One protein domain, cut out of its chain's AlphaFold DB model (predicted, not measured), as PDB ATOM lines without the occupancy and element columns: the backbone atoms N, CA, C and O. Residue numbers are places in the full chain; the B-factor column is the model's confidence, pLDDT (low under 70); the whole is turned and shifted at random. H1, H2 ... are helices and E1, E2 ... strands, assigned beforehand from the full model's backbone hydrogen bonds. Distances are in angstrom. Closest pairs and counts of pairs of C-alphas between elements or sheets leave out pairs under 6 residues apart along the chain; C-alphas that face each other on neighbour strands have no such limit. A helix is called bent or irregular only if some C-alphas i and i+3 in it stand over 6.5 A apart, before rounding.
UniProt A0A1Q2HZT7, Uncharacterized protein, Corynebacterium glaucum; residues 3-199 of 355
ATOM      1  N   THR A   3      15.576  -1.292  11.918       97.62
ATOM      2  CA  THR A   3      16.180  -2.490  12.507       97.62
ATOM      3  C   THR A   3      15.665  -3.738  11.808       97.62
ATOM      4  O   THR A   3      14.453  -3.940  11.699       97.62
ATOM      5  N   TRP A   4      16.584  -4.616  11.417       98.12
ATOM      6  CA  TRP A   4      16.306  -5.957  10.927       98.12
ATOM      7  C   TRP A   4      16.735  -6.957  11.987       98.12
ATOM      8  O   TRP A   4      17.920  -7.101  12.278       98.12
ATOM      9  N   ARG A   5      15.769  -7.657  12.578       98.12
ATOM     10  CA  ARG A   5      16.040  -8.732  13.538       98.12
ATOM     11  C   ARG A   5      16.049 -10.066  12.814       98.12
ATOM     12  O   ARG A   5      15.190 -10.329  11.976       98.12
ATOM     13  N   PHE A   6      16.981 -10.935  13.174       97.69
ATOM     14  CA  PHE A   6      17.069 -12.269  12.603       97.69
ATOM     15  C   PHE A   6      17.514 -13.305  13.635       97.69
ATOM     16  O   PHE A   6      18.017 -12.998  14.716       97.69
ATOM     17  N   ALA A   7      17.312 -14.571  13.285       96.50
ATOM     18  CA  ALA A   7      17.881 -15.693  14.005       96.50
ATOM     19  C   ALA A   7      18.344 -16.753  13.007       96.50
ATOM     20  O   ALA A   7      17.665 -17.005  12.012       96.50
ATOM     21  N   VAL A   8      19.472 -17.390  13.300       95.62
ATOM     22  CA  VAL A   8      20.056 -18.463  12.493       95.62
ATOM     23  C   VAL A   8      20.574 -19.567  13.413       95.62
ATOM     24  O   VAL A   8      20.944 -19.314  14.562       95.62
ATOM     25  N   LYS A   9      20.533 -20.816  12.945       92.69
ATOM     26  CA  LYS A   9      21.159 -21.946  13.636       92.69
ATOM     27  C   LYS A   9      22.520 -22.185  12.995       92.69
ATOM     28  O   LYS A   9      22.570 -22.488  11.810       92.69
ATOM     29  N   ALA A  10      23.585 -22.070  13.774       87.44
ATOM     30  CA  ALA A  10      24.949 -22.282  13.313       87.44
ATOM     31  C   ALA A  10      25.768 -22.942  14.423       87.44
ATOM     32  O   ALA A  10      25.534 -22.676  15.604       87.44
ATOM     33  N   SER A  11      26.664 -23.863  14.063       84.19
ATOM     34  CA  SER A  11      27.542 -24.566  15.020       84.19
ATOM     35  C   SER A  11      26.799 -25.185  16.212       84.19
ATOM     36  O   SER A  11      27.218 -25.088  17.361       84.19
ATOM     37  N   GLY A  12      25.619 -25.764  15.961       86.12
ATOM     38  CA  GLY A  12      24.807 -26.393  17.008       86.12
ATOM     39  C   GLY A  12      24.137 -25.427  17.998       86.12
ATOM     40  O   GLY A  12      23.466 -25.889  18.919       86.12
ATOM     41  N   THR A  13      24.241 -24.108  17.808       88.62
ATOM     42  CA  THR A  13      23.572 -23.099  18.642       88.62
ATOM     43  C   THR A  13      22.685 -22.167  17.818       88.62
ATOM     44  O   THR A  13      22.747 -22.122  16.590       88.62
ATOM     45  N   ARG A  14      21.802 -21.436  18.501       92.94
ATOM     46  CA  ARG A  14      20.973 -20.395  17.889       92.94
ATOM     47  C   ARG A  14      21.642 -19.050  18.125       92.94
ATOM     48  O   ARG A  14      21.753 -18.635  19.277       92.94
ATOM     49  N   VAL A  15      22.020 -18.381  17.043       93.94
ATOM     50  CA  VAL A  15      22.475 -16.992  17.058       93.94
ATOM     51  C   VAL A  15      21.274 -16.105  16.751       93.94
ATOM     52  O   VAL A  15      20.545 -16.331  15.782       93.94
ATOM     53  N   ARG A  16      21.022 -15.129  17.616       96.75
ATOM     54  CA  ARG A  16      20.090 -14.024  17.387       96.75
ATOM     55  C   ARG A  16      20.915 -12.814  17.003       96.75
ATOM     56  O   ARG A  16      21.961 -12.593  17.597       96.75
ATOM     57  N   GLY A  17      20.442 -12.033  16.052       96.56
ATOM     58  CA  GLY A  17      21.125 -10.804  15.702       96.56
ATOM     59  C   GLY A  17      20.172  -9.708  15.282       96.56
ATOM     60  O   GLY A  17      18.991  -9.944  14.999       96.56
ATOM     61  N   SER A  18      20.709  -8.501  15.253       97.56
ATOM     62  CA  SER A  18      20.063  -7.352  14.652       97.56
ATOM     63  C   SER A  18      21.068  -6.521  13.882       97.56
ATOM     64  O   SER A  18      22.147  -6.240  14.395       97.56
ATOM     65  N   VAL A  19      20.668  -6.101  12.687       97.69
ATOM     66  CA  VAL A  19      21.306  -5.011  11.948       97.69
ATOM     67  C   VAL A  19      20.443  -3.775  12.159       97.69
ATOM     68  O   VAL A  19      19.220  -3.849  12.022       97.69
ATOM     69  N   ILE A  20      21.048  -2.662  12.546       96.81
ATOM     70  CA  ILE A  20      20.389  -1.368  12.700       96.81
ATOM     71  C   ILE A  20      21.076  -0.409  11.738       96.81
ATOM     72  O   ILE A  20      22.296  -0.298  11.771       96.81
ATOM     73  N   ILE A  21      20.289   0.263  10.901       95.06
ATOM     74  CA  ILE A  21      20.778   1.329  10.027       95.06
ATOM     75  C   ILE A  21      20.175   2.648  10.492       95.06
ATOM     76  O   ILE A  21      18.944   2.821  10.536       95.06
ATOM     77  N   GLY A  22      21.058   3.553  10.894       90.81
ATOM     78  CA  GLY A  22      20.788   4.965  11.112       90.81
ATOM     79  C   GLY A  22      21.199   5.754   9.876       90.81
ATOM     80  O   GLY A  22      22.204   5.431   9.256       90.81
ATOM     81  N   ALA A  23      20.406   6.757   9.506       82.69
ATOM     82  CA  ALA A  23      20.925   7.821   8.657       82.69
ATOM     83  C   ALA A  23      21.618   8.811   9.587       82.69
ATOM     84  O   ALA A  23      21.036   9.149  10.628       82.69
ATOM     85  N   ASP A  24      22.823   9.234   9.225       66.31
ATOM     86  CA  ASP A  24      23.462  10.344   9.903       66.31
ATOM     87  C   ASP A  24      22.693  11.642   9.594       66.31
ATOM     88  O   ASP A  24      21.924  11.742   8.631       66.31
ATOM     89  N   TYR A  25      22.765  12.584  10.526       57.34
ATOM     90  CA  TYR A  25      21.864  13.723  10.693       57.34
ATOM     91  C   TYR A  25      21.259  14.310   9.393       57.34
ATOM     92  O   TYR A  25      21.952  14.875   8.556       57.34
ATOM     93  N   ARG A  26      19.909  14.316   9.337       50.62
ATOM     94  CA  ARG A  26      18.985  15.006   8.388       50.62
ATOM     95  C   ARG A  26      18.429  14.192   7.222       50.62
ATOM     96  O   ARG A  26      17.425  14.618   6.648       50.62
ATOM     97  N   GLY A  27      18.979  13.018   6.923       60.03
ATOM     98  CA  GLY A  27      18.402  12.100   5.940       60.03
ATOM     99  C   GLY A  27      17.291  11.224   6.526       60.03
ATOM    100  O   GLY A  27      17.445  10.605   7.578       60.03
ATOM    101  N   GLY A  28      16.151  11.119   5.841       75.31
ATOM    102  CA  GLY A  28      15.291   9.945   6.012       75.31
ATOM    103  C   GLY A  28      15.986   8.715   5.422       75.31
ATOM    104  O   GLY A  28      16.789   8.843   4.502       75.31
ATOM    105  N   LEU A  29      15.670   7.513   5.910       86.31
ATOM    106  CA  LEU A  29      16.158   6.296   5.251       86.31
ATOM    107  C   LEU A  29      15.611   6.233   3.819       86.31
ATOM    108  O   LEU A  29      14.395   6.277   3.625       86.31
ATOM    109  N   ASN A  30      16.506   6.123   2.841       85.94
ATOM    110  CA  ASN A  30      16.189   5.985   1.419       85.94
ATOM    111  C   ASN A  30      16.262   4.509   0.977       85.94
ATOM    112  O   ASN A  30      16.576   3.636   1.785       85.94
ATOM    113  N   GLY A  31      15.972   4.223  -0.299       89.00
ATOM    114  CA  GLY A  31      16.029   2.861  -0.852       89.00
ATOM    115  C   GLY A  31      17.376   2.170  -0.618       89.00
ATOM    116  O   GLY A  31      17.402   1.054  -0.112       89.00
ATOM    117  N   THR A  32      18.483   2.886  -0.836       87.69
ATOM    118  CA  THR A  32      19.848   2.396  -0.591       87.69
ATOM    119  C   THR A  32      20.041   1.905   0.844       87.69
ATOM    120  O   THR A  32      20.624   0.845   1.061       87.69
ATOM    121  N   ALA A  33      19.508   2.623   1.835       91.31
ATOM    122  CA  ALA A  33      19.593   2.214   3.234       91.31
ATOM    123  C   ALA A  33      18.782   0.940   3.535       91.31
ATOM    124  O   ALA A  33      19.173   0.151   4.398       91.31
ATOM    125  N   TYR A  34      17.659   0.716   2.841       94.62
ATOM    126  CA  TYR A  34      16.904  -0.534   2.967       94.62
ATOM    127  C   TYR A  34      17.646  -1.707   2.318       94.62
ATOM    128  O   TYR A  34      17.802  -2.746   2.965       94.62
ATOM    129  N   ASP A  35      18.163  -1.511   1.105       94.88
ATOM    130  CA  ASP A  35      18.914  -2.522   0.352       94.88
ATOM    131  C   ASP A  35      20.191  -2.950   1.096       94.88
ATOM    132  O   ASP A  35      20.494  -4.146   1.190       94.88
ATOM    133  N   LEU A  36      20.894  -1.987   1.706       94.88
ATOM    134  CA  LEU A  36      22.046  -2.226   2.578       94.88
ATOM    135  C   LEU A  36      21.673  -3.149   3.746       94.88
ATOM    136  O   LEU A  36      22.352  -4.147   3.998       94.88
ATOM    137  N   GLY A  37      20.572  -2.860   4.446       96.38
ATOM    138  CA  GLY A  37      20.135  -3.636   5.609       96.38
ATOM    139  C   GLY A  37      19.719  -5.061   5.262       96.38
ATOM    140  O   GLY A  37      20.078  -6.006   5.970       96.38
ATOM    141  N   GLU A  38      18.995  -5.237   4.157       97.44
ATOM    142  CA  GLU A  38      18.588  -6.557   3.676       97.44
ATOM    143  C   GLU A  38      19.786  -7.398   3.228       97.44
ATOM    144  O   GLU A  38      19.913  -8.560   3.636       97.44
ATOM    145  N   THR A  39      20.705  -6.798   2.469       97.81
ATOM    146  CA  THR A  39      21.903  -7.481   1.970       97.81
ATOM    147  C   THR A  39      22.854  -7.851   3.106       97.81
ATOM    148  O   THR A  39      23.349  -8.980   3.140       97.81
ATOM    149  N   LEU A  40      23.034  -6.973   4.102       97.75
ATOM    150  CA  LEU A  40      23.798  -7.276   5.317       97.75
ATOM    151  C   LEU A  40      23.240  -8.499   6.040       97.75
ATOM    152  O   LEU A  40      23.974  -9.441   6.337       97.75
ATOM    153  N   VAL A  41      21.930  -8.531   6.299       98.19
ATOM    154  CA  VAL A  41      21.300  -9.679   6.968       98.19
ATOM    155  C   VAL A  41      21.466 -10.959   6.150       98.19
ATOM    156  O   VAL A  41      21.696 -12.024   6.731       98.19
ATOM    157  N   ALA A  42      21.353 -10.882   4.821       98.25
ATOM    158  CA  ALA A  42      21.554 -12.024   3.938       98.25
ATOM    159  C   ALA A  42      22.996 -12.555   4.011       98.25
ATOM    160  O   ALA A  42      23.185 -13.752   4.244       98.25
ATOM    161  N   ARG A  43      24.005 -11.680   3.908       98.06
ATOM    162  CA  ARG A  43      25.427 -12.053   3.993       98.06
ATOM    163  C   ARG A  43      25.804 -12.606   5.361       98.06
ATOM    164  O   ARG A  43      26.415 -13.669   5.438       98.06
ATOM    165  N   ILE A  44      25.342 -11.974   6.439       97.69
ATOM    166  CA  ILE A  44      25.545 -12.461   7.808       97.69
ATOM    167  C   ILE A  44      24.962 -13.877   7.981       97.69
ATOM    168  O   ILE A  44      25.608 -14.765   8.541       97.69
ATOM    169  N   LYS A  45      23.740 -14.124   7.487       97.56
ATOM    170  CA  LYS A  45      23.123 -15.462   7.527       97.56
ATOM    171  C   LYS A  45      23.891 -16.478   6.682       97.56
ATOM    172  O   LYS A  45      24.037 -17.620   7.119       97.56
ATOM    173  N   ALA A  46      24.363 -16.082   5.501       96.88
ATOM    174  CA  ALA A  46      25.149 -16.941   4.623       96.88
ATOM    175  C   ALA A  46      26.475 -17.348   5.284       96.88
ATOM    176  O   ALA A  46      26.791 -18.536   5.322       96.88
ATOM    177  N   ALA A  47      27.184 -16.399   5.903       96.44
ATOM    178  CA  ALA A  47      28.408 -16.660   6.658       96.44
ATOM    179  C   ALA A  47      28.171 -17.640   7.815       96.44
ATOM    180  O   ALA A  47      28.912 -18.609   7.980       96.44
ATOM    181  N   ALA A  48      27.077 -17.463   8.563       94.81
ATOM    182  CA  ALA A  48      26.698 -18.385   9.632       94.81
ATOM    183  C   ALA A  48      26.428 -19.817   9.125       94.81
ATOM    184  O   ALA A  48      26.762 -20.785   9.806       94.81
ATOM    185  N   ALA A  49      25.820 -19.967   7.944       93.00
ATOM    186  CA  ALA A  49      25.525 -21.270   7.340       93.00
ATOM    187  C   ALA A  49      26.771 -21.948   6.732       93.00
ATOM    188  O   ALA A  49      26.907 -23.179   6.775       93.00
ATOM    189  N   ALA A  50      27.678 -21.149   6.170       93.56
ATOM    190  CA  ALA A  50      28.934 -21.607   5.588       93.56
ATOM    191  C   ALA A  50      29.960 -22.002   6.658       93.56
ATOM    192  O   ALA A  50      30.777 -22.891   6.415       93.56
ATOM    193  N   TYR A  51      29.893 -21.389   7.843       91.69
ATOM    194  CA  TYR A  51      30.841 -21.636   8.920       91.69
ATOM    195  C   TYR A  51      30.903 -23.126   9.300       91.69
ATOM    196  O   TYR A  51      29.891 -23.830   9.437       91.69
ATOM    197  N   ARG A  52      32.132 -23.614   9.456       86.69
ATOM    198  CA  ARG A  52      32.451 -24.958   9.929       86.69
ATOM    199  C   ARG A  52      33.212 -24.802  11.244       86.69
ATOM    200  O   ARG A  52      34.187 -24.057  11.248       86.69
ATOM    201  N   PRO A  53      32.766 -25.443  12.342       78.62
ATOM    202  CA  PRO A  53      33.450 -25.335  13.624       78.62
ATOM    203  C   PRO A  53      34.913 -25.741  13.490       78.62
ATOM    204  O   PRO A  53      35.201 -26.877  13.110       78.62
ATOM    205  N   ALA A  54      35.809 -24.809  13.791       71.25
ATOM    206  CA  ALA A  54      37.185 -25.133  14.121       71.25
ATOM    207  C   ALA A  54      37.256 -25.519  15.607       71.25
ATOM    208  O   ALA A  54      36.358 -25.182  16.387       71.25
ATOM    209  N   ASP A  55      38.310 -26.232  16.001       64.56
ATOM    210  CA  ASP A  55      38.610 -26.399  17.419       64.56
ATOM    211  C   ASP A  55      39.110 -25.063  17.988       64.56
ATOM    212  O   ASP A  55      40.259 -24.677  17.810       64.56
ATOM    213  N   GLU A  56      38.202 -24.326  18.625       64.56
ATOM    214  CA  GLU A  56      38.459 -23.032  19.272       64.56
ATOM    215  C   GLU A  56      38.753 -23.185  20.771       64.56
ATOM    216  O   GLU A  56      38.783 -22.199  21.505       64.56
ATOM    217  N   SER A  57      38.921 -24.426  21.245       59.12
ATOM    218  CA  SER A  57      39.165 -24.733  22.656       59.12
ATOM    219  C   SER A  57      40.647 -24.810  23.025       59.12
ATOM    220  O   SER A  57      40.970 -25.022  24.195       59.12
ATOM    221  N   GLN A  58      41.547 -24.608  22.057       59.38
ATOM    222  CA  GLN A  58      42.981 -24.610  22.316       59.38
ATOM    223  C   GLN A  58      43.377 -23.439  23.215       59.38
ATOM    224  O   GLN A  58      43.159 -22.267  22.904       59.38
ATOM    225  N   VAL A  59      43.972 -23.786  24.353       64.38
ATOM    226  CA  VAL A  59      44.670 -22.835  25.210       64.38
ATOM    227  C   VAL A  59      45.952 -22.443  24.488       64.38
ATOM    228  O   VAL A  59      46.738 -23.304  24.102       64.38
ATOM    229  N   LEU A  60      46.140 -21.142  24.287       68.38
ATOM    230  CA  LEU A  60      47.356 -20.616  23.684       68.38
ATOM    231  C   LEU A  60      48.469 -20.659  24.728       68.38
ATOM    232  O   LEU A  60      48.340 -20.065  25.799       68.38
ATOM    233  N   GLU A  61      49.557 -21.346  24.410       73.00
ATOM    234  CA  GLU A  61      50.739 -21.454  25.261       73.00
ATOM    235  C   GLU A  61      51.998 -21.040  24.489       73.00
ATOM    236  O   GLU A  61      52.041 -21.043  23.255       73.00
ATOM    237  N   GLY A  62      53.042 -20.655  25.225       81.88
ATOM    238  CA  GLY A  62      54.342 -20.318  24.646       81.88
ATOM    239  C   GLY A  62      54.302 -19.090  23.714       81.88
ATOM    240  O   GLY A  62      53.660 -18.092  24.052       81.88
ATOM    241  N   PRO A  63      54.963 -19.130  22.538       83.75
ATOM    242  CA  PRO A  63      55.149 -17.957  21.670       83.75
ATOM    243  C   PRO A  63      53.858 -17.301  21.152       83.75
ATOM    244  O   PRO A  63      53.866 -16.156  20.702       83.75
ATOM    245  N   GLU A  64      52.736 -18.017  21.138       82.38
ATOM    246  CA  GLU A  64      51.434 -17.458  20.742       82.38
ATOM    247  C   GLU A  64      50.820 -16.599  21.848       82.38
ATOM    248  O   GLU A  64      50.304 -15.513  21.576       82.38
ATOM    249  N   ALA A  65      50.941 -17.037  23.102       82.12
ATOM    250  CA  ALA A  65      50.502 -16.259  24.254       82.12
ATOM    251  C   ALA A  65      51.331 -14.973  24.412       82.12
ATOM    252  O   ALA A  65      50.771 -13.915  24.703       82.12
ATOM    253  N   GLU A  66      52.644 -15.045  24.160       85.44
ATOM    254  CA  GLU A  66      53.543 -13.882  24.173       85.44
ATOM    255  C   GLU A  66      53.160 -12.855  23.100       85.44
ATOM    256  O   GLU A  66      52.946 -11.688  23.424       85.44
ATOM    257  N   ARG A  67      52.945 -13.289  21.849       88.12
ATOM    258  CA  ARG A  67      52.495 -12.404  20.758       88.12
ATOM    259  C   ARG A  67      51.169 -11.710  21.069       88.12
ATOM    260  O   ARG A  67      50.999 -10.530  20.763       88.12
ATOM    261  N   LEU A  68      50.224 -12.407  21.699       87.56
ATOM    262  CA  LEU A  68      48.963 -11.788  22.114       87.56
ATOM    263  C   LEU A  68      49.128 -10.817  23.281       87.56
ATOM    264  O   LEU A  68      48.436  -9.799  23.319       87.56
ATOM    265  N   ALA A  69      50.040 -11.092  24.213       88.06
ATOM    266  CA  ALA A  69      50.377 -10.154  25.278       88.06
ATOM    267  C   ALA A  69      51.024  -8.875  24.713       88.06
ATOM    268  O   ALA A  69      50.650  -7.773  25.119       88.06
ATOM    269  N   GLU A  70      51.922  -9.003  23.733       91.19
ATOM    270  CA  GLU A  70      52.525  -7.874  23.011       91.19
ATOM    271  C   GLU A  70      51.478  -7.060  22.239       91.19
ATOM    272  O   GLU A  70      51.477  -5.825  22.298       91.19
ATOM    273  N   ALA A  71      50.542  -7.736  21.563       93.25
ATOM    274  CA  ALA A  71      49.431  -7.083  20.879       93.25
ATOM    275  C   ALA A  71      48.529  -6.325  21.866       93.25
ATOM    276  O   ALA A  71      48.166  -5.178  21.612       93.25
ATOM    277  N   ALA A  72      48.220  -6.920  23.024       92.12
ATOM    278  CA  ALA A  72      47.424  -6.273  24.067       92.12
ATOM    279  C   ALA A  72      48.142  -5.037  24.624       92.12
ATOM    280  O   ALA A  72      47.527  -3.984  24.791       92.12
ATOM    281  N   HIS A  73      49.448  -5.141  24.881       93.44
ATOM    282  CA  HIS A  73      50.262  -4.021  25.344       93.44
ATOM    283  C   HIS A  73      50.305  -2.882  24.314       93.44
ATOM    284  O   HIS A  73      50.073  -1.721  24.658       93.44
ATOM    285  N   SER A  74      50.527  -3.212  23.041       95.31
ATOM    286  CA  SER A  74      50.573  -2.247  21.937       95.31
ATOM    287  C   SER A  74      49.226  -1.550  21.732       95.31
ATOM    288  O   SER A  74      49.176  -0.331  21.577       95.31
ATOM    289  N   ALA A  75      48.125  -2.303  21.807       95.19
ATOM    290  CA  ALA A  75      46.778  -1.755  21.742       95.19
ATOM    291  C   ALA A  75      46.496  -0.791  22.906       95.19
ATOM    292  O   ALA A  75      46.051   0.326  22.664       95.19
ATOM    293  N   ARG A  76      46.846  -1.153  24.152       95.00
ATOM    294  CA  ARG A  76      46.709  -0.249  25.312       95.00
ATOM    295  C   ARG A  76      47.514   1.034  25.152       95.00
ATOM    296  O   ARG A  76      47.006   2.110  25.446       95.00
ATOM    297  N   ARG A  77      48.750   0.940  24.654       95.31
ATOM    298  CA  ARG A  77      49.575   2.120  24.372       95.31
ATOM    299  C   ARG A  77      48.907   3.032  23.342       95.31
ATOM    300  O   ARG A  77      48.905   4.243  23.529       95.31
ATOM    301  N   ASN A  78      48.322   2.473  22.284       95.50
ATOM    302  CA  ASN A  78      47.584   3.255  21.290       95.50
ATOM    303  C   ASN A  78      46.341   3.930  21.894       95.50
ATOM    304  O   ASN A  78      46.102   5.100  21.614       95.50
ATOM    305  N   VAL A  79      45.596   3.251  22.771       94.50
ATOM    306  CA  VAL A  79      44.465   3.874  23.485       94.50
ATOM    307  C   VAL A  79      44.937   5.035  24.368       94.50
ATOM    308  O   VAL A  79      44.385   6.129  24.294       94.50
ATOM    309  N   GLN A  80      46.025   4.857  25.124       94.00
ATOM    310  CA  GLN A  80      46.619   5.941  25.917       94.00
ATOM    311  C   GLN A  80      47.073   7.116  25.044       94.00
ATOM    312  O   GLN A  80      46.835   8.270  25.395       94.00
ATOM    313  N   LEU A  81      47.688   6.834  23.890       93.81
ATOM    314  CA  LEU A  81      48.082   7.865  22.933       93.81
ATOM    315  C   LEU A  81      46.868   8.650  22.431       93.81
ATOM    316  O   LEU A  81      46.945   9.874  22.413       93.81
ATOM    317  N   LEU A  82      45.757   7.984  22.101       92.19
ATOM    318  CA  LEU A  82      44.507   8.649  21.708       92.19
ATOM    319  C   LEU A  82      43.967   9.562  22.807       92.19
ATOM    320  O   LEU A  82      43.636  10.703  22.516       92.19
ATOM    321  N   ARG A  83      43.949   9.108  24.066       91.38
ATOM    322  CA  ARG A  83      43.515   9.939  25.205       91.38
ATOM    323  C   ARG A  83      44.402  11.162  25.422       91.38
ATOM    324  O   ARG A  83      43.931  12.206  25.852       91.38
ATOM    325  N   SER A  84      45.700  11.017  25.168       87.94
ATOM    326  CA  SER A  84      46.678  12.095  25.347       87.94
ATOM    327  C   SER A  84      46.812  13.022  24.136       87.94
ATOM    328  O   SER A  84      47.516  14.028  24.221       87.94
ATOM    329  N   SER A  85      46.198  12.675  23.002       74.38
ATOM    330  CA  SER A  85      46.404  13.372  21.738       74.38
ATOM    331  C   SER A  85      45.276  14.360  21.439       74.38
ATOM    332  O   SER A  85      44.124  13.948  21.324       74.38
ATOM    333  N   PRO A  86      45.595  15.647  21.222       64.50
ATOM    334  CA  PRO A  86      44.598  16.639  20.833       64.50
ATOM    335  C   PRO A  86      44.362  16.720  19.310       64.50
ATOM    336  O   PRO A  86      43.515  17.493  18.876       64.50
ATOM    337  N   GLY A  87      45.124  15.993  18.478       83.94
ATOM    338  CA  GLY A  87      45.183  16.232  17.029       83.94
ATOM    339  C   GLY A  87      44.464  15.188  16.170       83.94
ATOM    340  O   GLY A  87      44.705  13.991  16.311       83.94
ATOM    341  N   VAL A  88      43.670  15.645  15.193       85.94
ATOM    342  CA  VAL A  88      42.958  14.805  14.199       85.94
ATOM    343  C   VAL A  88      43.911  13.857  13.467       85.94
ATOM    344  O   VAL A  88      43.640  12.662  13.383       85.94
ATOM    345  N   GLU A  89      45.043  14.356  12.958       88.62
ATOM    346  CA  GLU A  89      46.010  13.531  12.212       88.62
ATOM    347  C   GLU A  89      46.584  12.405  13.070       88.62
ATOM    348  O   GLU A  89      46.695  11.258  12.629       88.62
ATOM    349  N   GLN A  90      46.921  12.727  14.318       90.06
ATOM    350  CA  GLN A  90      47.433  11.744  15.256       90.06
ATOM    351  C   GLN A  90      46.337  10.740  15.626       90.06
ATOM    352  O   GLN A  90      46.612   9.543  15.648       90.06
ATOM    353  N   ALA A  91      45.092  11.178  15.821       91.94
ATOM    354  CA  ALA A  91      43.973  10.274  16.052       91.94
ATOM    355  C   ALA A  91      43.749   9.310  14.872       91.94
ATOM    356  O   ALA A  91      43.599   8.104  15.079       91.94
ATOM    357  N   VAL A  92      43.806   9.792  13.626       92.12
ATOM    358  CA  VAL A  92      43.714   8.944  12.421       92.12
ATOM    359  C   VAL A  92      44.850   7.920  12.388       92.12
ATOM    360  O   VAL A  92      44.614   6.725  12.193       92.12
ATOM    361  N   ALA A  93      46.088   8.361  12.616       93.44
ATOM    362  CA  ALA A  93      47.249   7.478  12.611       93.44
ATOM    363  C   ALA A  93      47.170   6.409  13.716       93.44
ATOM    364  O   ALA A  93      47.430   5.231  13.460       93.44
ATOM    365  N   VAL A  94      46.776   6.794  14.932       95.19
ATOM    366  CA  VAL A  94      46.728   5.883  16.081       95.19
ATOM    367  C   VAL A  94      45.548   4.914  15.989       95.19
ATOM    368  O   VAL A  94      45.724   3.732  16.274       95.19
ATOM    369  N   THR A  95      44.369   5.344  15.528       95.50
ATOM    370  CA  THR A  95      43.233   4.427  15.300       95.50
ATOM    371  C   THR A  95      43.515   3.414  14.192       95.50
ATOM    372  O   THR A  95      43.137   2.243  14.311       95.50
ATOM    373  N   LYS A  96      44.245   3.816  13.142       95.69
ATOM    374  CA  LYS A  96      44.774   2.888  12.137       95.69
ATOM    375  C   LYS A  96      45.735   1.880  12.771       95.69
ATOM    376  O   LYS A  96      45.497   0.684  12.646       95.69
ATOM    377  N   ALA A  97      46.745   2.345  13.509       96.38
ATOM    378  CA  ALA A  97      47.704   1.468  14.182       96.38
ATOM    379  C   ALA A  97      47.023   0.500  15.168       96.38
ATOM    380  O   ALA A  97      47.384  -0.672  15.243       96.38
ATOM    381  N   LEU A  98      46.005   0.960  15.898       95.56
ATOM    382  CA  LEU A  98      45.202   0.125  16.787       95.56
ATOM    383  C   LEU A  98      44.457  -0.971  16.011       95.56
ATOM    384  O   LEU A  98      44.512  -2.138  16.393       95.56
ATOM    385  N   THR A  99      43.813  -0.616  14.896       96.19
ATOM    386  CA  THR A  99      43.130  -1.581  14.019       96.19
ATOM    387  C   THR A  99      44.118  -2.605  13.449       96.19
ATOM    388  O   THR A  99      43.830  -3.802  13.457       96.19
ATOM    389  N   ASP A 100      45.295  -2.151  13.011       96.44
ATOM    390  CA  ASP A 100      46.352  -2.986  12.428       96.44
ATOM    391  C   ASP A 100      46.950  -3.966  13.452       96.44
ATOM    392  O   ASP A 100      47.306  -5.086  13.089       96.44
ATOM    393  N   VAL A 101      47.005  -3.591  14.736       95.75
ATOM    394  CA  VAL A 101      47.409  -4.485  15.836       95.75
ATOM    395  C   VAL A 101      46.305  -5.494  16.169       95.75
ATOM    396  O   VAL A 101      46.573  -6.688  16.315       95.75
ATOM    397  N   CYS A 102      45.050  -5.049  16.280       94.69
ATOM    398  CA  CYS A 102      43.945  -5.917  16.694       94.69
ATOM    399  C   CYS A 102      43.510  -6.913  15.603       94.69
ATOM    400  O   CYS A 102      43.064  -8.014  15.930       94.69
ATOM    401  N   ARG A 103      43.653  -6.566  14.316       94.62
ATOM    402  CA  ARG A 103      43.239  -7.408  13.179       94.62
ATOM    403  C   ARG A 103      43.916  -8.788  13.152       94.62
ATOM    404  O   ARG A 103      43.200  -9.784  13.102       94.62
ATOM    405  N   PRO A 104      45.255  -8.912  13.184       91.75
ATOM    406  CA  PRO A 104      45.899 -10.220  13.246       91.75
ATOM    407  C   PRO A 104      45.691 -10.902  14.606       91.75
ATOM    408  O   PRO A 104      45.620 -12.129  14.668       91.75
ATOM    409  N   ALA A 105      45.551 -10.137  15.694       91.06
ATOM    410  CA  ALA A 105      45.334 -10.685  17.032       91.06
ATOM    411  C   ALA A 105      43.966 -11.377  17.175       91.06
ATOM    412  O   ALA A 105      43.881 -12.417  17.827       91.06
ATOM    413  N   MET A 106      42.912 -10.872  16.518       89.25
ATOM    414  CA  MET A 106      41.583 -11.508  16.532       89.25
ATOM    415  C   MET A 106      41.533 -12.867  15.824       89.25
ATOM    416  O   MET A 106      40.575 -13.616  16.019       89.25
ATOM    417  N   GLU A 107      42.529 -13.203  14.996       86.00
ATOM    418  CA  GLU A 107      42.641 -14.547  14.416       86.00
ATOM    419  C   GLU A 107      43.101 -15.571  15.442       86.00
ATOM    420  O   GLU A 107      42.604 -16.695  15.452       86.00
ATOM    421  N   GLN A 108      44.027 -15.150  16.300       80.88
ATOM    422  CA  GLN A 108      44.723 -15.996  17.260       80.88
ATOM    423  C   GLN A 108      43.945 -16.092  18.574       80.88
ATOM    424  O   GLN A 108      43.791 -17.174  19.120       80.88
ATOM    425  N   GLY A 109      43.429 -14.966  19.076       77.81
ATOM    426  CA  GLY A 109      42.767 -14.877  20.372       77.81
ATOM    427  C   GLY A 109      41.312 -14.428  20.250       77.81
ATOM    428  O   GLY A 109      41.073 -13.268  19.896       77.81
ATOM    429  N   PRO A 110      40.333 -15.277  20.616       76.69
ATOM    430  CA  PRO A 110      38.929 -14.916  20.640       76.69
ATOM    431  C   PRO A 110      38.613 -13.553  21.284       76.69
ATOM    432  O   PRO A 110      37.929 -12.693  20.727       76.69
ATOM    433  N   GLN A 111      39.221 -13.295  22.428       76.75
ATOM    434  CA  GLN A 111      39.159 -12.042  23.171       76.75
ATOM    435  C   GLN A 111      39.416 -10.769  22.329       76.75
ATOM    436  O   GLN A 111      38.836  -9.728  22.619       76.75
ATOM    437  N   PHE A 112      40.202 -10.833  21.246       88.00
ATOM    438  CA  PHE A 112      40.535  -9.663  20.425       88.00
ATOM    439  C   PHE A 112      39.492  -9.276  19.374       88.00
ATOM    440  O   PHE A 112      39.598  -8.179  18.839       88.00
ATOM    441  N   THR A 113      38.477 -10.093  19.059       88.75
ATOM    442  CA  THR A 113      37.468  -9.671  18.051       88.75
ATOM    443  C   THR A 113      36.677  -8.474  18.533       88.75
ATOM    444  O   THR A 113      36.411  -7.573  17.747       88.75
ATOM    445  N   PHE A 114      36.313  -8.435  19.817       87.69
ATOM    446  CA  PHE A 114      35.563  -7.296  20.330       87.69
ATOM    447  C   PHE A 114      36.423  -6.025  20.315       87.69
ATOM    448  O   PHE A 114      36.001  -5.014  19.760       87.69
ATOM    449  N   ALA A 115      37.674  -6.116  20.784       91.81
ATOM    450  CA  ALA A 115      38.640  -5.022  20.688       91.81
ATOM    451  C   ALA A 115      38.887  -4.577  19.233       91.81
ATOM    452  O   ALA A 115      38.942  -3.384  18.954       91.81
ATOM    453  N   TYR A 116      38.975  -5.517  18.288       94.62
ATOM    454  CA  TYR A 116      39.123  -5.214  16.867       94.62
ATOM    455  C   TYR A 116      37.939  -4.417  16.318       94.62
ATOM    456  O   TYR A 116      38.147  -3.374  15.703       94.62
ATOM    457  N   TYR A 117      36.705  -4.872  16.552       94.25
ATOM    458  CA  TYR A 117      35.534  -4.167  16.036       94.25
ATOM    459  C   TYR A 117      35.326  -2.811  16.709       94.25
ATOM    460  O   TYR A 117      34.929  -1.873  16.023       94.25
ATOM    461  N   LEU A 118      35.672  -2.653  17.990       93.00
ATOM    462  CA  LEU A 118      35.708  -1.337  18.634       93.00
ATOM    463  C   LEU A 118      36.779  -0.424  18.015       93.00
ATOM    464  O   LEU A 118      36.486   0.723  17.697       93.00
ATOM    465  N   ALA A 119      37.989  -0.933  17.761       95.12
ATOM    466  CA  ALA A 119      39.065  -0.171  17.123       95.12
ATOM    467  C   ALA A 119      38.697   0.265  15.697       95.12
ATOM    468  O   ALA A 119      38.910   1.416  15.317       95.12
ATOM    469  N   ARG A 120      38.087  -0.642  14.925       95.31
ATOM    470  CA  ARG A 120      37.555  -0.376  13.582       95.31
ATOM    471  C   ARG A 120      36.447   0.678  13.620       95.31
ATOM    472  O   ARG A 120      36.470   1.573  12.776       95.31
ATOM    473  N   SER A 121      35.528   0.577  14.586       93.56
ATOM    474  CA  SER A 121      34.445   1.549  14.801       93.56
ATOM    475  C   SER A 121      35.029   2.924  15.107       93.56
ATOM    476  O   SER A 121      34.680   3.906  14.460       93.56
ATOM    477  N   LEU A 122      35.982   2.999  16.036       93.75
ATOM    478  CA  LEU A 122      36.660   4.237  16.402       93.75
ATOM    479  C   LEU A 122      37.388   4.867  15.205       93.75
ATOM    480  O   LEU A 122      37.289   6.074  14.991       93.75
ATOM    481  N   ARG A 123      38.054   4.056  14.371       94.81
ATOM    482  CA  ARG A 123      38.668   4.523  13.117       94.81
ATOM    483  C   ARG A 123      37.636   5.145  12.174       94.81
ATOM    484  O   ARG A 123      37.914   6.185  11.585       94.81
ATOM    485  N   ASP A 124      36.463   4.528  12.027       93.00
ATOM    486  CA  ASP A 124      35.381   5.088  11.207       93.00
ATOM    487  C   ASP A 124      34.873   6.418  11.752       93.00
ATOM    488  O   ASP A 124      34.671   7.343  10.971       93.00
ATOM    489  N   HIS A 125      34.713   6.548  13.069       90.81
ATOM    490  CA  HIS A 125      34.275   7.805  13.680       90.81
ATOM    491  C   HIS A 125      35.290   8.911  13.435       90.81
ATOM    492  O   HIS A 125      34.933   9.974  12.939       90.81
ATOM    493  N   VAL A 126      36.569   8.637  13.688       92.50
ATOM    494  CA  VAL A 126      37.650   9.600  13.458       92.50
ATOM    495  C   VAL A 126      37.741  10.002  11.979       92.50
ATOM    496  O   VAL A 126      37.849  11.188  11.671       92.50
ATOM    497  N   ASN A 127      37.624   9.053  11.043       92.69
ATOM    498  CA  ASN A 127      37.619   9.359   9.606       92.69
ATOM    499  C   ASN A 127      36.358  10.109   9.144       92.69
ATOM    500  O   ASN A 127      36.405  10.822   8.143       92.69
ATOM    501  N   ASN A 128      35.244   9.982   9.864       90.75
ATOM    502  CA  ASN A 128      34.025  10.748   9.608       90.75
ATOM    503  C   ASN A 128      33.911  12.008  10.480       90.75
ATOM    504  O   ASN A 128      32.872  12.653  10.487       90.75
ATOM    505  N   LEU A 129      34.999  12.403  11.153       90.50
ATOM    506  CA  LEU A 129      35.103  13.602  11.994       90.50
ATOM    507  C   LEU A 129      34.255  13.567  13.284       90.50
ATOM    508  O   LEU A 129      34.112  14.580  13.957       90.50
ATOM    509  N   HIS A 130      33.760  12.397  13.697       87.44
ATOM    510  CA  HIS A 130      32.945  12.202  14.902       87.44
ATOM    511  C   HIS A 130      33.818  12.047  16.159       87.44
ATOM    512  O   HIS A 130      33.876  10.985  16.784       87.44
ATOM    513  N   PHE A 131      34.517  13.112  16.548       86.94
ATOM    514  CA  PHE A 131      35.464  13.070  17.670       86.94
ATOM    515  C   PHE A 131      34.805  12.973  19.054       86.94
ATOM    516  O   PHE A 131      35.441  12.520  20.003       86.94
ATOM    517  N   TYR A 132      33.523  13.322  19.176       84.38
ATOM    518  CA  TYR A 132      32.801  13.334  20.453       84.38
ATOM    519  C   TYR A 132      32.642  11.947  21.108       84.38
ATOM    520  O   TYR A 132      32.323  11.879  22.291       84.38
ATOM    521  N   GLN A 133      32.862  10.847  20.375       85.38
ATOM    522  CA  GLN A 133      32.767   9.474  20.909       85.38
ATOM    523  C   GLN A 133      34.125   8.833  21.198       85.38
ATOM    524  O   GLN A 133      34.175   7.693  21.653       85.38
ATOM    525  N   VAL A 134      35.234   9.528  20.922       89.81
ATOM    526  CA  VAL A 134      36.577   8.944  21.054       89.81
ATOM    527  C   VAL A 134      36.835   8.461  22.482       89.81
ATOM    528  O   VAL A 134      37.362   7.366  22.656       89.81
ATOM    529  N   GLU A 135      36.426   9.228  23.494       90.69
ATOM    530  CA  GLU A 135      36.586   8.836  24.901       90.69
ATOM    531  C   GLU A 135      35.785   7.572  25.248       90.69
ATOM    532  O   GLU A 135      36.352   6.634  25.803       90.69
ATOM    533  N   GLU A 136      34.513   7.501  24.838       91.19
ATOM    534  CA  GLU A 136      33.644   6.336  25.068       91.19
ATOM    535  C   GLU A 136      34.227   5.064  24.433       91.19
ATOM    536  O   GLU A 136      34.257   3.998  25.051       91.19
ATOM    537  N   PHE A 137      34.750   5.170  23.208       91.44
ATOM    538  CA  PHE A 137      35.418   4.047  22.554       91.44
ATOM    539  C   PHE A 137      36.724   3.658  23.247       91.44
ATOM    540  O   PHE A 137      37.012   2.466  23.334       91.44
ATOM    541  N   CYS A 138      37.516   4.620  23.729       93.00
ATOM    542  CA  CYS A 138      38.742   4.341  24.477       93.00
ATOM    543  C   CYS A 138      38.447   3.582  25.780       93.00
ATOM    544  O   CYS A 138      39.131   2.598  26.061       93.00
ATOM    545  N   ASP A 139      37.407   3.979  26.523       93.25
ATOM    546  CA  ASP A 139      36.951   3.275  27.730       93.25
ATOM    547  C   ASP A 139      36.530   1.835  27.391       93.25
ATOM    548  O   ASP A 139      37.045   0.870  27.960       93.25
ATOM    549  N   ALA A 140      35.671   1.673  26.377       91.12
ATOM    550  CA  ALA A 140      35.215   0.357  25.933       91.12
ATOM    551  C   ALA A 140      36.364  -0.535  25.425       91.12
ATOM    552  O   ALA A 140      36.338  -1.752  25.613       91.12
ATOM    553  N   LEU A 141      37.373   0.049  24.771       91.62
ATOM    554  CA  LEU A 141      38.562  -0.660  24.299       91.62
ATOM    555  C   LEU A 141      39.442  -1.132  25.453       91.62
ATOM    556  O   LEU A 141      39.916  -2.266  25.415       91.62
ATOM    557  N   GLU A 142      39.668  -0.300  26.468       91.12
ATOM    558  CA  GLU A 142      40.443  -0.688  27.651       91.12
ATOM    559  C   GLU A 142      39.799  -1.865  28.386       91.12
ATOM    560  O   GLU A 142      40.510  -2.813  28.734       91.12
ATOM    561  N   ASP A 143      38.469  -1.854  28.517       88.44
ATOM    562  CA  ASP A 143      37.691  -2.950  29.100       88.44
ATOM    563  C   ASP A 143      37.695  -4.214  28.223       88.44
ATOM    564  O   ASP A 143      37.706  -5.341  28.728       88.44
ATOM    565  N   ALA A 144      37.686  -4.048  26.897       87.06
ATOM    566  CA  ALA A 144      37.675  -5.154  25.941       87.06
ATOM    567  C   ALA A 144      39.042  -5.835  25.774       87.06
ATOM    568  O   ALA A 144      39.103  -6.995  25.352       87.06
ATOM    569  N   LEU A 145      40.144  -5.129  26.041       88.00
ATOM    570  CA  LEU A 145      41.488  -5.658  25.840       88.00
ATOM    571  C   LEU A 145      41.832  -6.707  26.909       88.00
ATOM    572  O   LEU A 145      41.726  -6.441  28.108       88.00
ATOM    573  N   PRO A 146      42.329  -7.892  26.512       79.69
ATOM    574  CA  PRO A 146      42.584  -8.967  27.462       79.69
ATOM    575  C   PRO A 146      43.662  -8.586  28.477       79.69
ATOM    576  O   PRO A 146      44.634  -7.914  28.104       79.69
ATOM    577  N   PRO A 147      43.538  -9.009  29.749       77.00
ATOM    578  CA  PRO A 147      44.543  -8.728  30.769       77.00
ATOM    579  C   PRO A 147      45.915  -9.249  30.330       77.00
ATOM    580  O   PRO A 147      46.019 -10.167  29.521       77.00
ATOM    581  N   THR A 148      46.979  -8.642  30.843       71.56
ATOM    582  CA  THR A 148      48.356  -9.115  30.643       71.56
ATOM    583  C   THR A 148      48.858  -9.719  31.959       71.56
ATOM    584  O   THR A 148      49.006  -8.949  32.913       71.56
ATOM    585  N   PRO A 149      49.114 -11.045  32.047       64.19
ATOM    586  CA  PRO A 149      49.062 -12.049  30.974       64.19
ATOM    587  C   PRO A 149      47.627 -12.461  30.577       64.19
ATOM    588  O   PRO A 149      46.719 -12.388  31.412       64.19
ATOM    589  N   PRO A 150      47.409 -12.899  29.319       60.78
ATOM    590  CA  PRO A 150      46.089 -13.282  28.827       60.78
ATOM    591  C   PRO A 150      45.560 -14.488  29.605       60.78
ATOM    592  O   PRO A 150      46.137 -15.573  29.576       60.78
ATOM    593  N   LEU A 151      44.445 -14.299  30.308       59.41
ATOM    594  CA  LEU A 151      43.691 -15.408  30.882       59.41
ATOM    595  C   LEU A 151      42.920 -16.128  29.762       59.41
ATOM    596  O   LEU A 151      42.495 -15.469  28.811       59.41
ATOM    597  N   PRO A 152      42.652 -17.441  29.888       55.47
ATOM    598  CA  PRO A 152      41.861 -18.221  28.927       55.47
ATOM    599  C   PRO A 152      40.357 -17.870  28.954       55.47
ATOM    600  O   PRO A 152      39.494 -18.728  28.767       55.47
ATOM    601  N   ALA A 153      40.013 -16.611  29.230       57.72
ATOM    602  CA  ALA A 153      38.642 -16.142  29.248       57.72
ATOM    603  C   ALA A 153      38.072 -16.197  27.827       57.72
ATOM    604  O   ALA A 153      38.512 -15.480  26.929       57.72
ATOM    605  N   GLN A 154      37.071 -17.054  27.626       61.53
ATOM    606  CA  GLN A 154      36.304 -17.041  26.391       61.53
ATOM    607  C   GLN A 154      35.470 -15.755  26.344       61.53
ATOM    608  O   GLN A 154      34.841 -15.409  27.349       61.53
ATOM    609  N   PRO A 155      35.439 -15.045  25.204       63.84
ATOM    610  CA  PRO A 155      34.590 -13.876  25.057       63.84
ATOM    611  C   PRO A 155      33.133 -14.251  25.335       63.84
ATOM    612  O   PRO A 155      32.688 -15.373  25.061       63.84
ATOM    613  N   GLY A 156      32.388 -13.293  25.886       69.50
ATOM    614  CA  GLY A 156      30.959 -13.450  26.114       69.50
ATOM    615  C   GLY A 156      30.227 -13.840  24.823       69.50
ATOM    616  O   GLY A 156      30.707 -13.586  23.717       69.50
ATOM    617  N   PRO A 157      29.037 -14.447  24.920       81.75
ATOM    618  CA  PRO A 157      28.288 -14.886  23.749       81.75
ATOM    619  C   PRO A 157      27.620 -13.717  22.999       81.75
ATOM    620  O   PRO A 157      26.722 -13.950  22.194       81.75
ATOM    621  N   ASP A 158      28.026 -12.482  23.282       87.06
ATOM    622  CA  ASP A 158      27.476 -11.233  22.781       87.06
ATOM    623  C   ASP A 158      28.594 -10.469  22.059       87.06
ATOM    624  O   ASP A 158      29.679 -10.285  22.606       87.06
ATOM    625  N   MET A 159      28.340 -10.043  20.822       88.94
ATOM    626  CA  MET A 159      29.252  -9.205  20.051       88.94
ATOM    627  C   MET A 159      28.520  -8.023  19.437       88.94
ATOM    628  O   MET A 159      27.355  -8.123  19.038       88.94
ATOM    629  N   PHE A 160      29.242  -6.917  19.327       91.12
ATOM    630  CA  PHE A 160      28.783  -5.689  18.709       91.12
ATOM    631  C   PHE A 160      29.867  -5.149  17.780       91.12
ATOM    632  O   PHE A 160      31.049  -5.192  18.117       91.12
ATOM    633  N   ALA A 161      29.445  -4.660  16.621       92.69
ATOM    634  CA  ALA A 161      30.275  -3.891  15.712       92.69
ATOM    635  C   ALA A 161      29.470  -2.711  15.172       92.69
ATOM    636  O   ALA A 161      28.265  -2.834  14.922       92.69
ATOM    637  N   GLN A 162      30.150  -1.592  14.978       94.38
ATOM    638  CA  GLN A 162      29.602  -0.390  14.382       94.38
ATOM    639  C   GLN A 162      30.488   0.009  13.205       94.38
ATOM    640  O   GLN A 162      31.712  -0.045  13.286       94.38
ATOM    641  N   PHE A 163      29.865   0.368  12.093       93.50
ATOM    642  CA  PHE A 163      30.552   0.743  10.866       93.50
ATOM    643  C   PHE A 163      29.906   1.985  10.265       93.50
ATOM    644  O   PHE A 163      28.727   2.256  10.519       93.50
ATOM    645  N   MET A 164      30.656   2.683   9.419       91.19
ATOM    646  CA  MET A 164      30.131   3.762   8.582       91.19
ATOM    647  C   MET A 164      30.132   3.329   7.114       91.19
ATOM    648  O   MET A 164      31.162   2.919   6.583       91.19
ATOM    649  N   ALA A 165      28.974   3.419   6.461       88.88
ATOM    650  CA  ALA A 165      28.786   3.138   5.039       88.88
ATOM    651  C   ALA A 165      28.262   4.405   4.348       88.88
ATOM    652  O   ALA A 165      27.054   4.615   4.252       88.88
ATOM    653  N   GLY A 166      29.173   5.280   3.917       83.94
ATOM    654  CA  GLY A 166      28.803   6.624   3.469       83.94
ATOM    655  C   GLY A 166      28.293   7.471   4.640       83.94
ATOM    656  O   GLY A 166      28.994   7.616   5.639       83.94
ATOM    657  N   ASP A 167      27.068   7.980   4.524       81.38
ATOM    658  CA  ASP A 167      26.327   8.722   5.556       81.38
ATOM    659  C   ASP A 167      25.456   7.809   6.443       81.38
ATOM    660  O   ASP A 167      24.626   8.277   7.228       81.38
ATOM    661  N   LEU A 168      25.594   6.487   6.309       88.75
ATOM    662  CA  LEU A 168      24.808   5.519   7.064       88.75
ATOM    663  C   LEU A 168      25.628   4.903   8.189       88.75
ATOM    664  O   LEU A 168      26.682   4.302   7.977       88.75
ATOM    665  N   GLU A 169      25.069   4.967   9.390       91.88
ATOM    666  CA  GLU A 169      25.586   4.260  10.547       91.88
ATOM    667  C   GLU A 169      25.014   2.839  10.578       91.88
ATOM    668  O   GLU A 169      23.797   2.637  10.672       91.88
ATOM    669  N   VAL A 170      25.892   1.838  10.539       95.00
ATOM    670  CA  VAL A 170      25.528   0.420  10.568       95.00
ATOM    671  C   VAL A 170      25.942  -0.182  11.904       95.00
ATOM    672  O   VAL A 170      27.125  -0.328  12.187       95.00
ATOM    673  N   ARG A 171      24.972  -0.608  12.715       96.38
ATOM    674  CA  ARG A 171      25.219  -1.341  13.967       96.38
ATOM    675  C   ARG A 171      24.800  -2.793  13.827       96.38
ATOM    676  O   ARG A 171      23.644  -3.090  13.515       96.38
ATOM    677  N   VAL A 172      25.713  -3.712  14.113       97.25
ATOM    678  CA  VAL A 172      25.468  -5.155  14.102       97.25
ATOM    679  C   VAL A 172      25.622  -5.691  15.516       97.25
ATOM    680  O   VAL A 172      26.700  -5.643  16.097       97.25
ATOM    681  N   HIS A 173      24.538  -6.238  16.064       96.69
ATOM    682  CA  HIS A 173      24.547  -6.926  17.354       96.69
ATOM    683  C   HIS A 173      24.278  -8.408  17.134       96.69
ATOM    684  O   HIS A 173      23.275  -8.764  16.510       96.69
ATOM    685  N   LEU A 174      25.129  -9.271  17.679       95.56
ATOM    686  CA  LEU A 174      24.994 -10.721  17.610       95.56
ATOM    687  C   LEU A 174      25.023 -11.317  19.014       95.56
ATOM    688  O   LEU A 174      25.843 -10.939  19.838       95.56
ATOM    689  N   ARG A 175      24.142 -12.283  19.265       94.12
ATOM    690  CA  ARG A 175      24.015 -12.983  20.541       94.12
ATOM    691  C   ARG A 175      23.802 -14.471  20.339       94.12
ATOM    692  O   ARG A 175      22.822 -14.889  19.717       94.12
ATOM    693  N   ALA A 176      24.653 -15.286  20.935       90.94
ATOM    694  CA  ALA A 176      24.502 -16.728  21.018       90.94
ATOM    695  C   ALA A 176      24.080 -17.166  22.432       90.94
ATOM    696  O   ALA A 176      24.121 -16.411  23.396       90.94
ATOM    697  N   LYS A 177      23.640 -18.421  22.572       86.19
ATOM    698  CA  LYS A 177      23.432 -19.039  23.899       86.19
ATOM    699  C   LYS A 177      24.701 -19.652  24.495       86.19
ATOM    700  O   LYS A 177      24.724 -19.972  25.675       86.19
ATOM    701  N   ARG A 178      25.692 -19.918  23.650       83.69
ATOM    702  CA  ARG A 178      26.961 -20.573  23.980       83.69
ATOM    703  C   ARG A 178      28.088 -19.720  23.396       83.69
ATOM    704  O   ARG A 178      27.818 -19.060  22.390       83.69
ATOM    705  N   PRO A 179      29.297 -19.744  23.970       74.69
ATOM    706  CA  PRO A 179      30.456 -19.086  23.379       74.69
ATOM    707  C   PRO A 179      30.813 -19.805  22.069       74.69
ATOM    708  O   PRO A 179      31.431 -20.863  22.069       74.69
ATOM    709  N   VAL A 180      30.318 -19.285  20.946       83.75
ATOM    710  CA  VAL A 180      30.617 -19.778  19.592       83.75
ATOM    711  C   VAL A 180      31.345 -18.681  18.840       83.75
ATOM    712  O   VAL A 180      30.806 -18.001  17.973       83.75
ATOM    713  N   TYR A 181      32.569 -18.438  19.270       85.25
ATOM    714  CA  TYR A 181      33.297 -17.255  18.877       85.25
ATOM    715  C   TYR A 181      33.485 -17.141  17.362       85.25
ATOM    716  O   TYR A 181      33.118 -16.119  16.781       85.25
ATOM    717  N   GLY A 182      33.998 -18.181  16.701       88.00
ATOM    718  CA  GLY A 182      34.352 -18.054  15.292       88.00
ATOM    719  C   GLY A 182      33.159 -17.867  14.380       88.00
ATOM    720  O   GLY A 182      33.302 -17.191  13.366       88.00
ATOM    721  N   VAL A 183      31.973 -18.380  14.733       90.94
ATOM    722  CA  VAL A 183      30.780 -18.080  13.929       90.94
ATOM    723  C   VAL A 183      30.348 -16.630  14.104       90.94
ATOM    724  O   VAL A 183      29.999 -15.994  13.117       90.94
ATOM    725  N   LEU A 184      30.414 -16.075  15.320       92.25
ATOM    726  CA  LEU A 184      30.107 -14.660  15.545       92.25
ATOM    727  C   LEU A 184      31.124 -13.762  14.820       92.25
ATOM    728  O   LEU A 184      30.720 -12.827  14.133       92.25
ATOM    729  N   ARG A 185      32.419 -14.107  14.871       92.19
ATOM    730  CA  ARG A 185      33.485 -13.439  14.111       92.19
ATOM    731  C   ARG A 185      33.245 -13.519  12.602       92.19
ATOM    732  O   ARG A 185      33.292 -12.498  11.931       92.19
ATOM    733  N   ALA A 186      32.948 -14.702  12.060       93.44
ATOM    734  CA  ALA A 186      32.675 -14.883  10.631       93.44
ATOM    735  C   ALA A 186      31.448 -14.080  10.169       93.44
ATOM    736  O   ALA A 186      31.449 -13.504   9.085       93.44
ATOM    737  N   MET A 187      30.413 -14.010  11.009       95.81
ATOM    738  CA  MET A 187      29.232 -13.189  10.760       95.81
ATOM    739  C   MET A 187      29.561 -11.692  10.733       95.81
ATOM    740  O   MET A 187      29.084 -11.000   9.838       95.81
ATOM    741  N   LEU A 188      30.370 -11.191  11.674       95.56
ATOM    742  CA  LEU A 188      30.796  -9.788  11.673       95.56
ATOM    743  C   LEU A 188      31.741  -9.462  10.513       95.56
ATOM    744  O   LEU A 188      31.595  -8.399   9.923       95.56
ATOM    745  N   ARG A 189      32.627 -10.382  10.116       95.62
ATOM    746  CA  ARG A 189      33.476 -10.210   8.924       95.62
ATOM    747  C   ARG A 189      32.670 -10.077   7.652       95.62
ATOM    748  O   ARG A 189      32.935  -9.183   6.872       95.62
ATOM    749  N   ALA A 190      31.643 -10.901   7.475       97.19
ATOM    750  CA  ALA A 190      30.775 -10.782   6.308       97.19
ATOM    751  C   ALA A 190      30.011  -9.447   6.274       97.19
ATOM    752  O   ALA A 190      29.670  -8.960   5.197       97.19
ATOM    753  N   ALA A 191      29.715  -8.868   7.444       97.19
ATOM    754  CA  ALA A 191      29.148  -7.527   7.533       97.19
ATOM    755  C   ALA A 191      30.191  -6.455   7.188       97.19
ATOM    756  O   ALA A 191      29.904  -5.585   6.376       97.19
ATOM    757  N   GLU A 192      31.388  -6.551   7.766       96.62
ATOM    758  CA  GLU A 192      32.520  -5.657   7.513       96.62
ATOM    759  C   GLU A 192      32.932  -5.647   6.039       96.62
ATOM    760  O   GLU A 192      32.991  -4.581   5.448       96.62
ATOM    761  N   GLU A 193      33.141  -6.813   5.427       96.56
ATOM    762  CA  GLU A 193      33.499  -6.954   4.010       96.56
ATOM    763  C   GLU A 193      32.469  -6.273   3.113       96.56
ATOM    764  O   GLU A 193      32.827  -5.542   2.198       96.56
ATOM    765  N   TYR A 194      31.179  -6.466   3.397       97.00
ATOM    766  CA  TYR A 194      30.138  -5.825   2.607       97.00
ATOM    767  C   TYR A 194      30.052  -4.320   2.850       97.00
ATOM    768  O   TYR A 194      29.814  -3.581   1.901       97.00
ATOM    769  N   VAL A 195      30.254  -3.859   4.089       95.19
ATOM    770  CA  VAL A 195      30.343  -2.424   4.373       95.19
ATOM    771  C   VAL A 195      31.530  -1.823   3.633       95.19
ATOM    772  O   VAL A 195      31.338  -0.824   2.962       95.19
ATOM    773  N   ASP A 196      32.708  -2.442   3.674       93.75
ATOM    774  CA  ASP A 196      33.899  -1.972   2.961       93.75
ATOM    775  C   ASP A 196      33.704  -2.013   1.423       93.75
ATOM    776  O   ASP A 196      34.222  -1.147   0.724       93.75
ATOM    777  N   GLU A 197      32.929  -2.967   0.882       93.44
ATOM    778  CA  GLU A 197      32.564  -3.025  -0.550       93.44
ATOM    779  C   GLU A 197      31.690  -1.842  -0.996       93.44
ATOM    780  O   GLU A 197      31.805  -1.384  -2.134       93.44
ATOM    781  N   VAL A 198      30.780  -1.383  -0.132       91.56
ATOM    782  CA  VAL A 198      29.831  -0.300  -0.447       91.56
ATOM    783  C   VAL A 198      30.226   1.039   0.167       91.56
ATOM    784  O   VAL A 198      29.572   2.048  -0.098       91.56
ATOM    785  N   ALA A 199      31.267   1.058   0.999       86.62
ATOM    786  CA  ALA A 199      31.769   2.257   1.634       86.62
ATOM    787  C   ALA A 199      32.299   3.193   0.549       86.62
ATOM    788  O   ALA A 199      33.264   2.897  -0.158       86.62
TER     789      ALA A 199
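Overview. This is residues 3 to 199 of the 355 residues of an uncharacterized protein of Corynebacterium glaucum (UniProt A0A1Q2HZT7). Two lobes sit side by side in a flat slab: one is a twisted sheet of four strands with the helices H1 and H6 over one face, the other an up-and-down bundle of the four helices H2, H3, H4 and H5. H4 joins the lobes, packing beside the edge strand E3, and two long links, residues 51 to 62 and 145 to 157, run between the lobes. The printed part has 197 residues, with six named helices and four named strands in the order E1, E2, H1, H2, H3, H4, H5, E3, E4, H6; the sheet runs E1, E2, E4, E3, all antiparallel. The class is mixed, helices and strands, and the whole is compact, with a radius of gyration of the C-alphas of 16.8 A and spans of 51 by 47 by 23 A.

Along the chain. E1, residues 3 to 10, begins with C-alpha 3 at (16.180, -2.490, 12.507) and is 21.7 A long. E2, residues 13 to 23, is the longest strand, at 32.6 A. H1, residues 31 to 50, measures 28.4 A. H2, residues 63 to 84, begins with C-alpha 63 at (55.149, -17.957, 21.670) and measures 31.4 A; H3, residues 88 to 108, measures 31.0 A. H4, residues 112 to 127, is 22.1 A long, and H5, residues 131 to 144, is 20.1 A. H5 is irregular: C-alphas 132 and 135 are 7.4 A apart. E3, residues 158 to 165, and E4, residues 168 to 175, each measure 22.9 A. H6, residues 181 to 198, is 25.9 A long and ends with C-alpha 198 at (29.831, -0.300, -0.447).

Arrangement. E1 and E2 form a hairpin, with N 4 and O 19 within hydrogen-bond range at 2.8 A. E2 and E4 are antiparallel at 164 degrees, with N 18 and O 173 at 2.9 A. E3 and E4 form a hairpin too, with N 163 and O 170 at 2.8 A. H1 and H6 are on the same face of this sheet. They touch, H1 with residues 40 to 48 alone, and the closest C-alphas are those of Ile 44 and Met 187, 4.8 A apart; they run opposite ways at a shallow tilt of 34 degrees, only just short of steep. H4 is on the opposite face, over none of the strands, and its height of 4.3 A is only just above the sheet's level; its closest C-alpha pair with E3 is Ser 121 and Gln 162, 5.2 A apart. In the bundle, each helix runs against the one before it in the chain. H3 and H4, a helical hairpin, touch at Met 106 and Phe 112, whose C-alphas are 4.4 A apart. H2 and H3 touch at Ala 75 and Leu 98, 5.5 A between C-alphas, and H4 and H5 at Ala 115 and Ala 144, 5.3 A. H2 touches H5 with residues 76 to 83 alone, the C-alphas of Val 79 and Cys 138 being 5.8 A apart. H3 and H5 are only just apart, at 8.4 A. Every O i to N i+4 pair is within hydrogen-bond range in H1, H2, H4 and H6, against 13 of 17 in H3 and 8 of 10 in H5.

Size, cuts and confidence. The two C-alphas farthest apart, those of Gly 28 and Gly 62, are 52.8 A apart. The printed part has no cut. The links H1 to H2 and H5 to E3 are long, with 12 and 13 residues. The mean pLDDT of the printed part is 88.0; it is under 70 at residues 24 to 27, 55 to 60, 86 and 149 to 156.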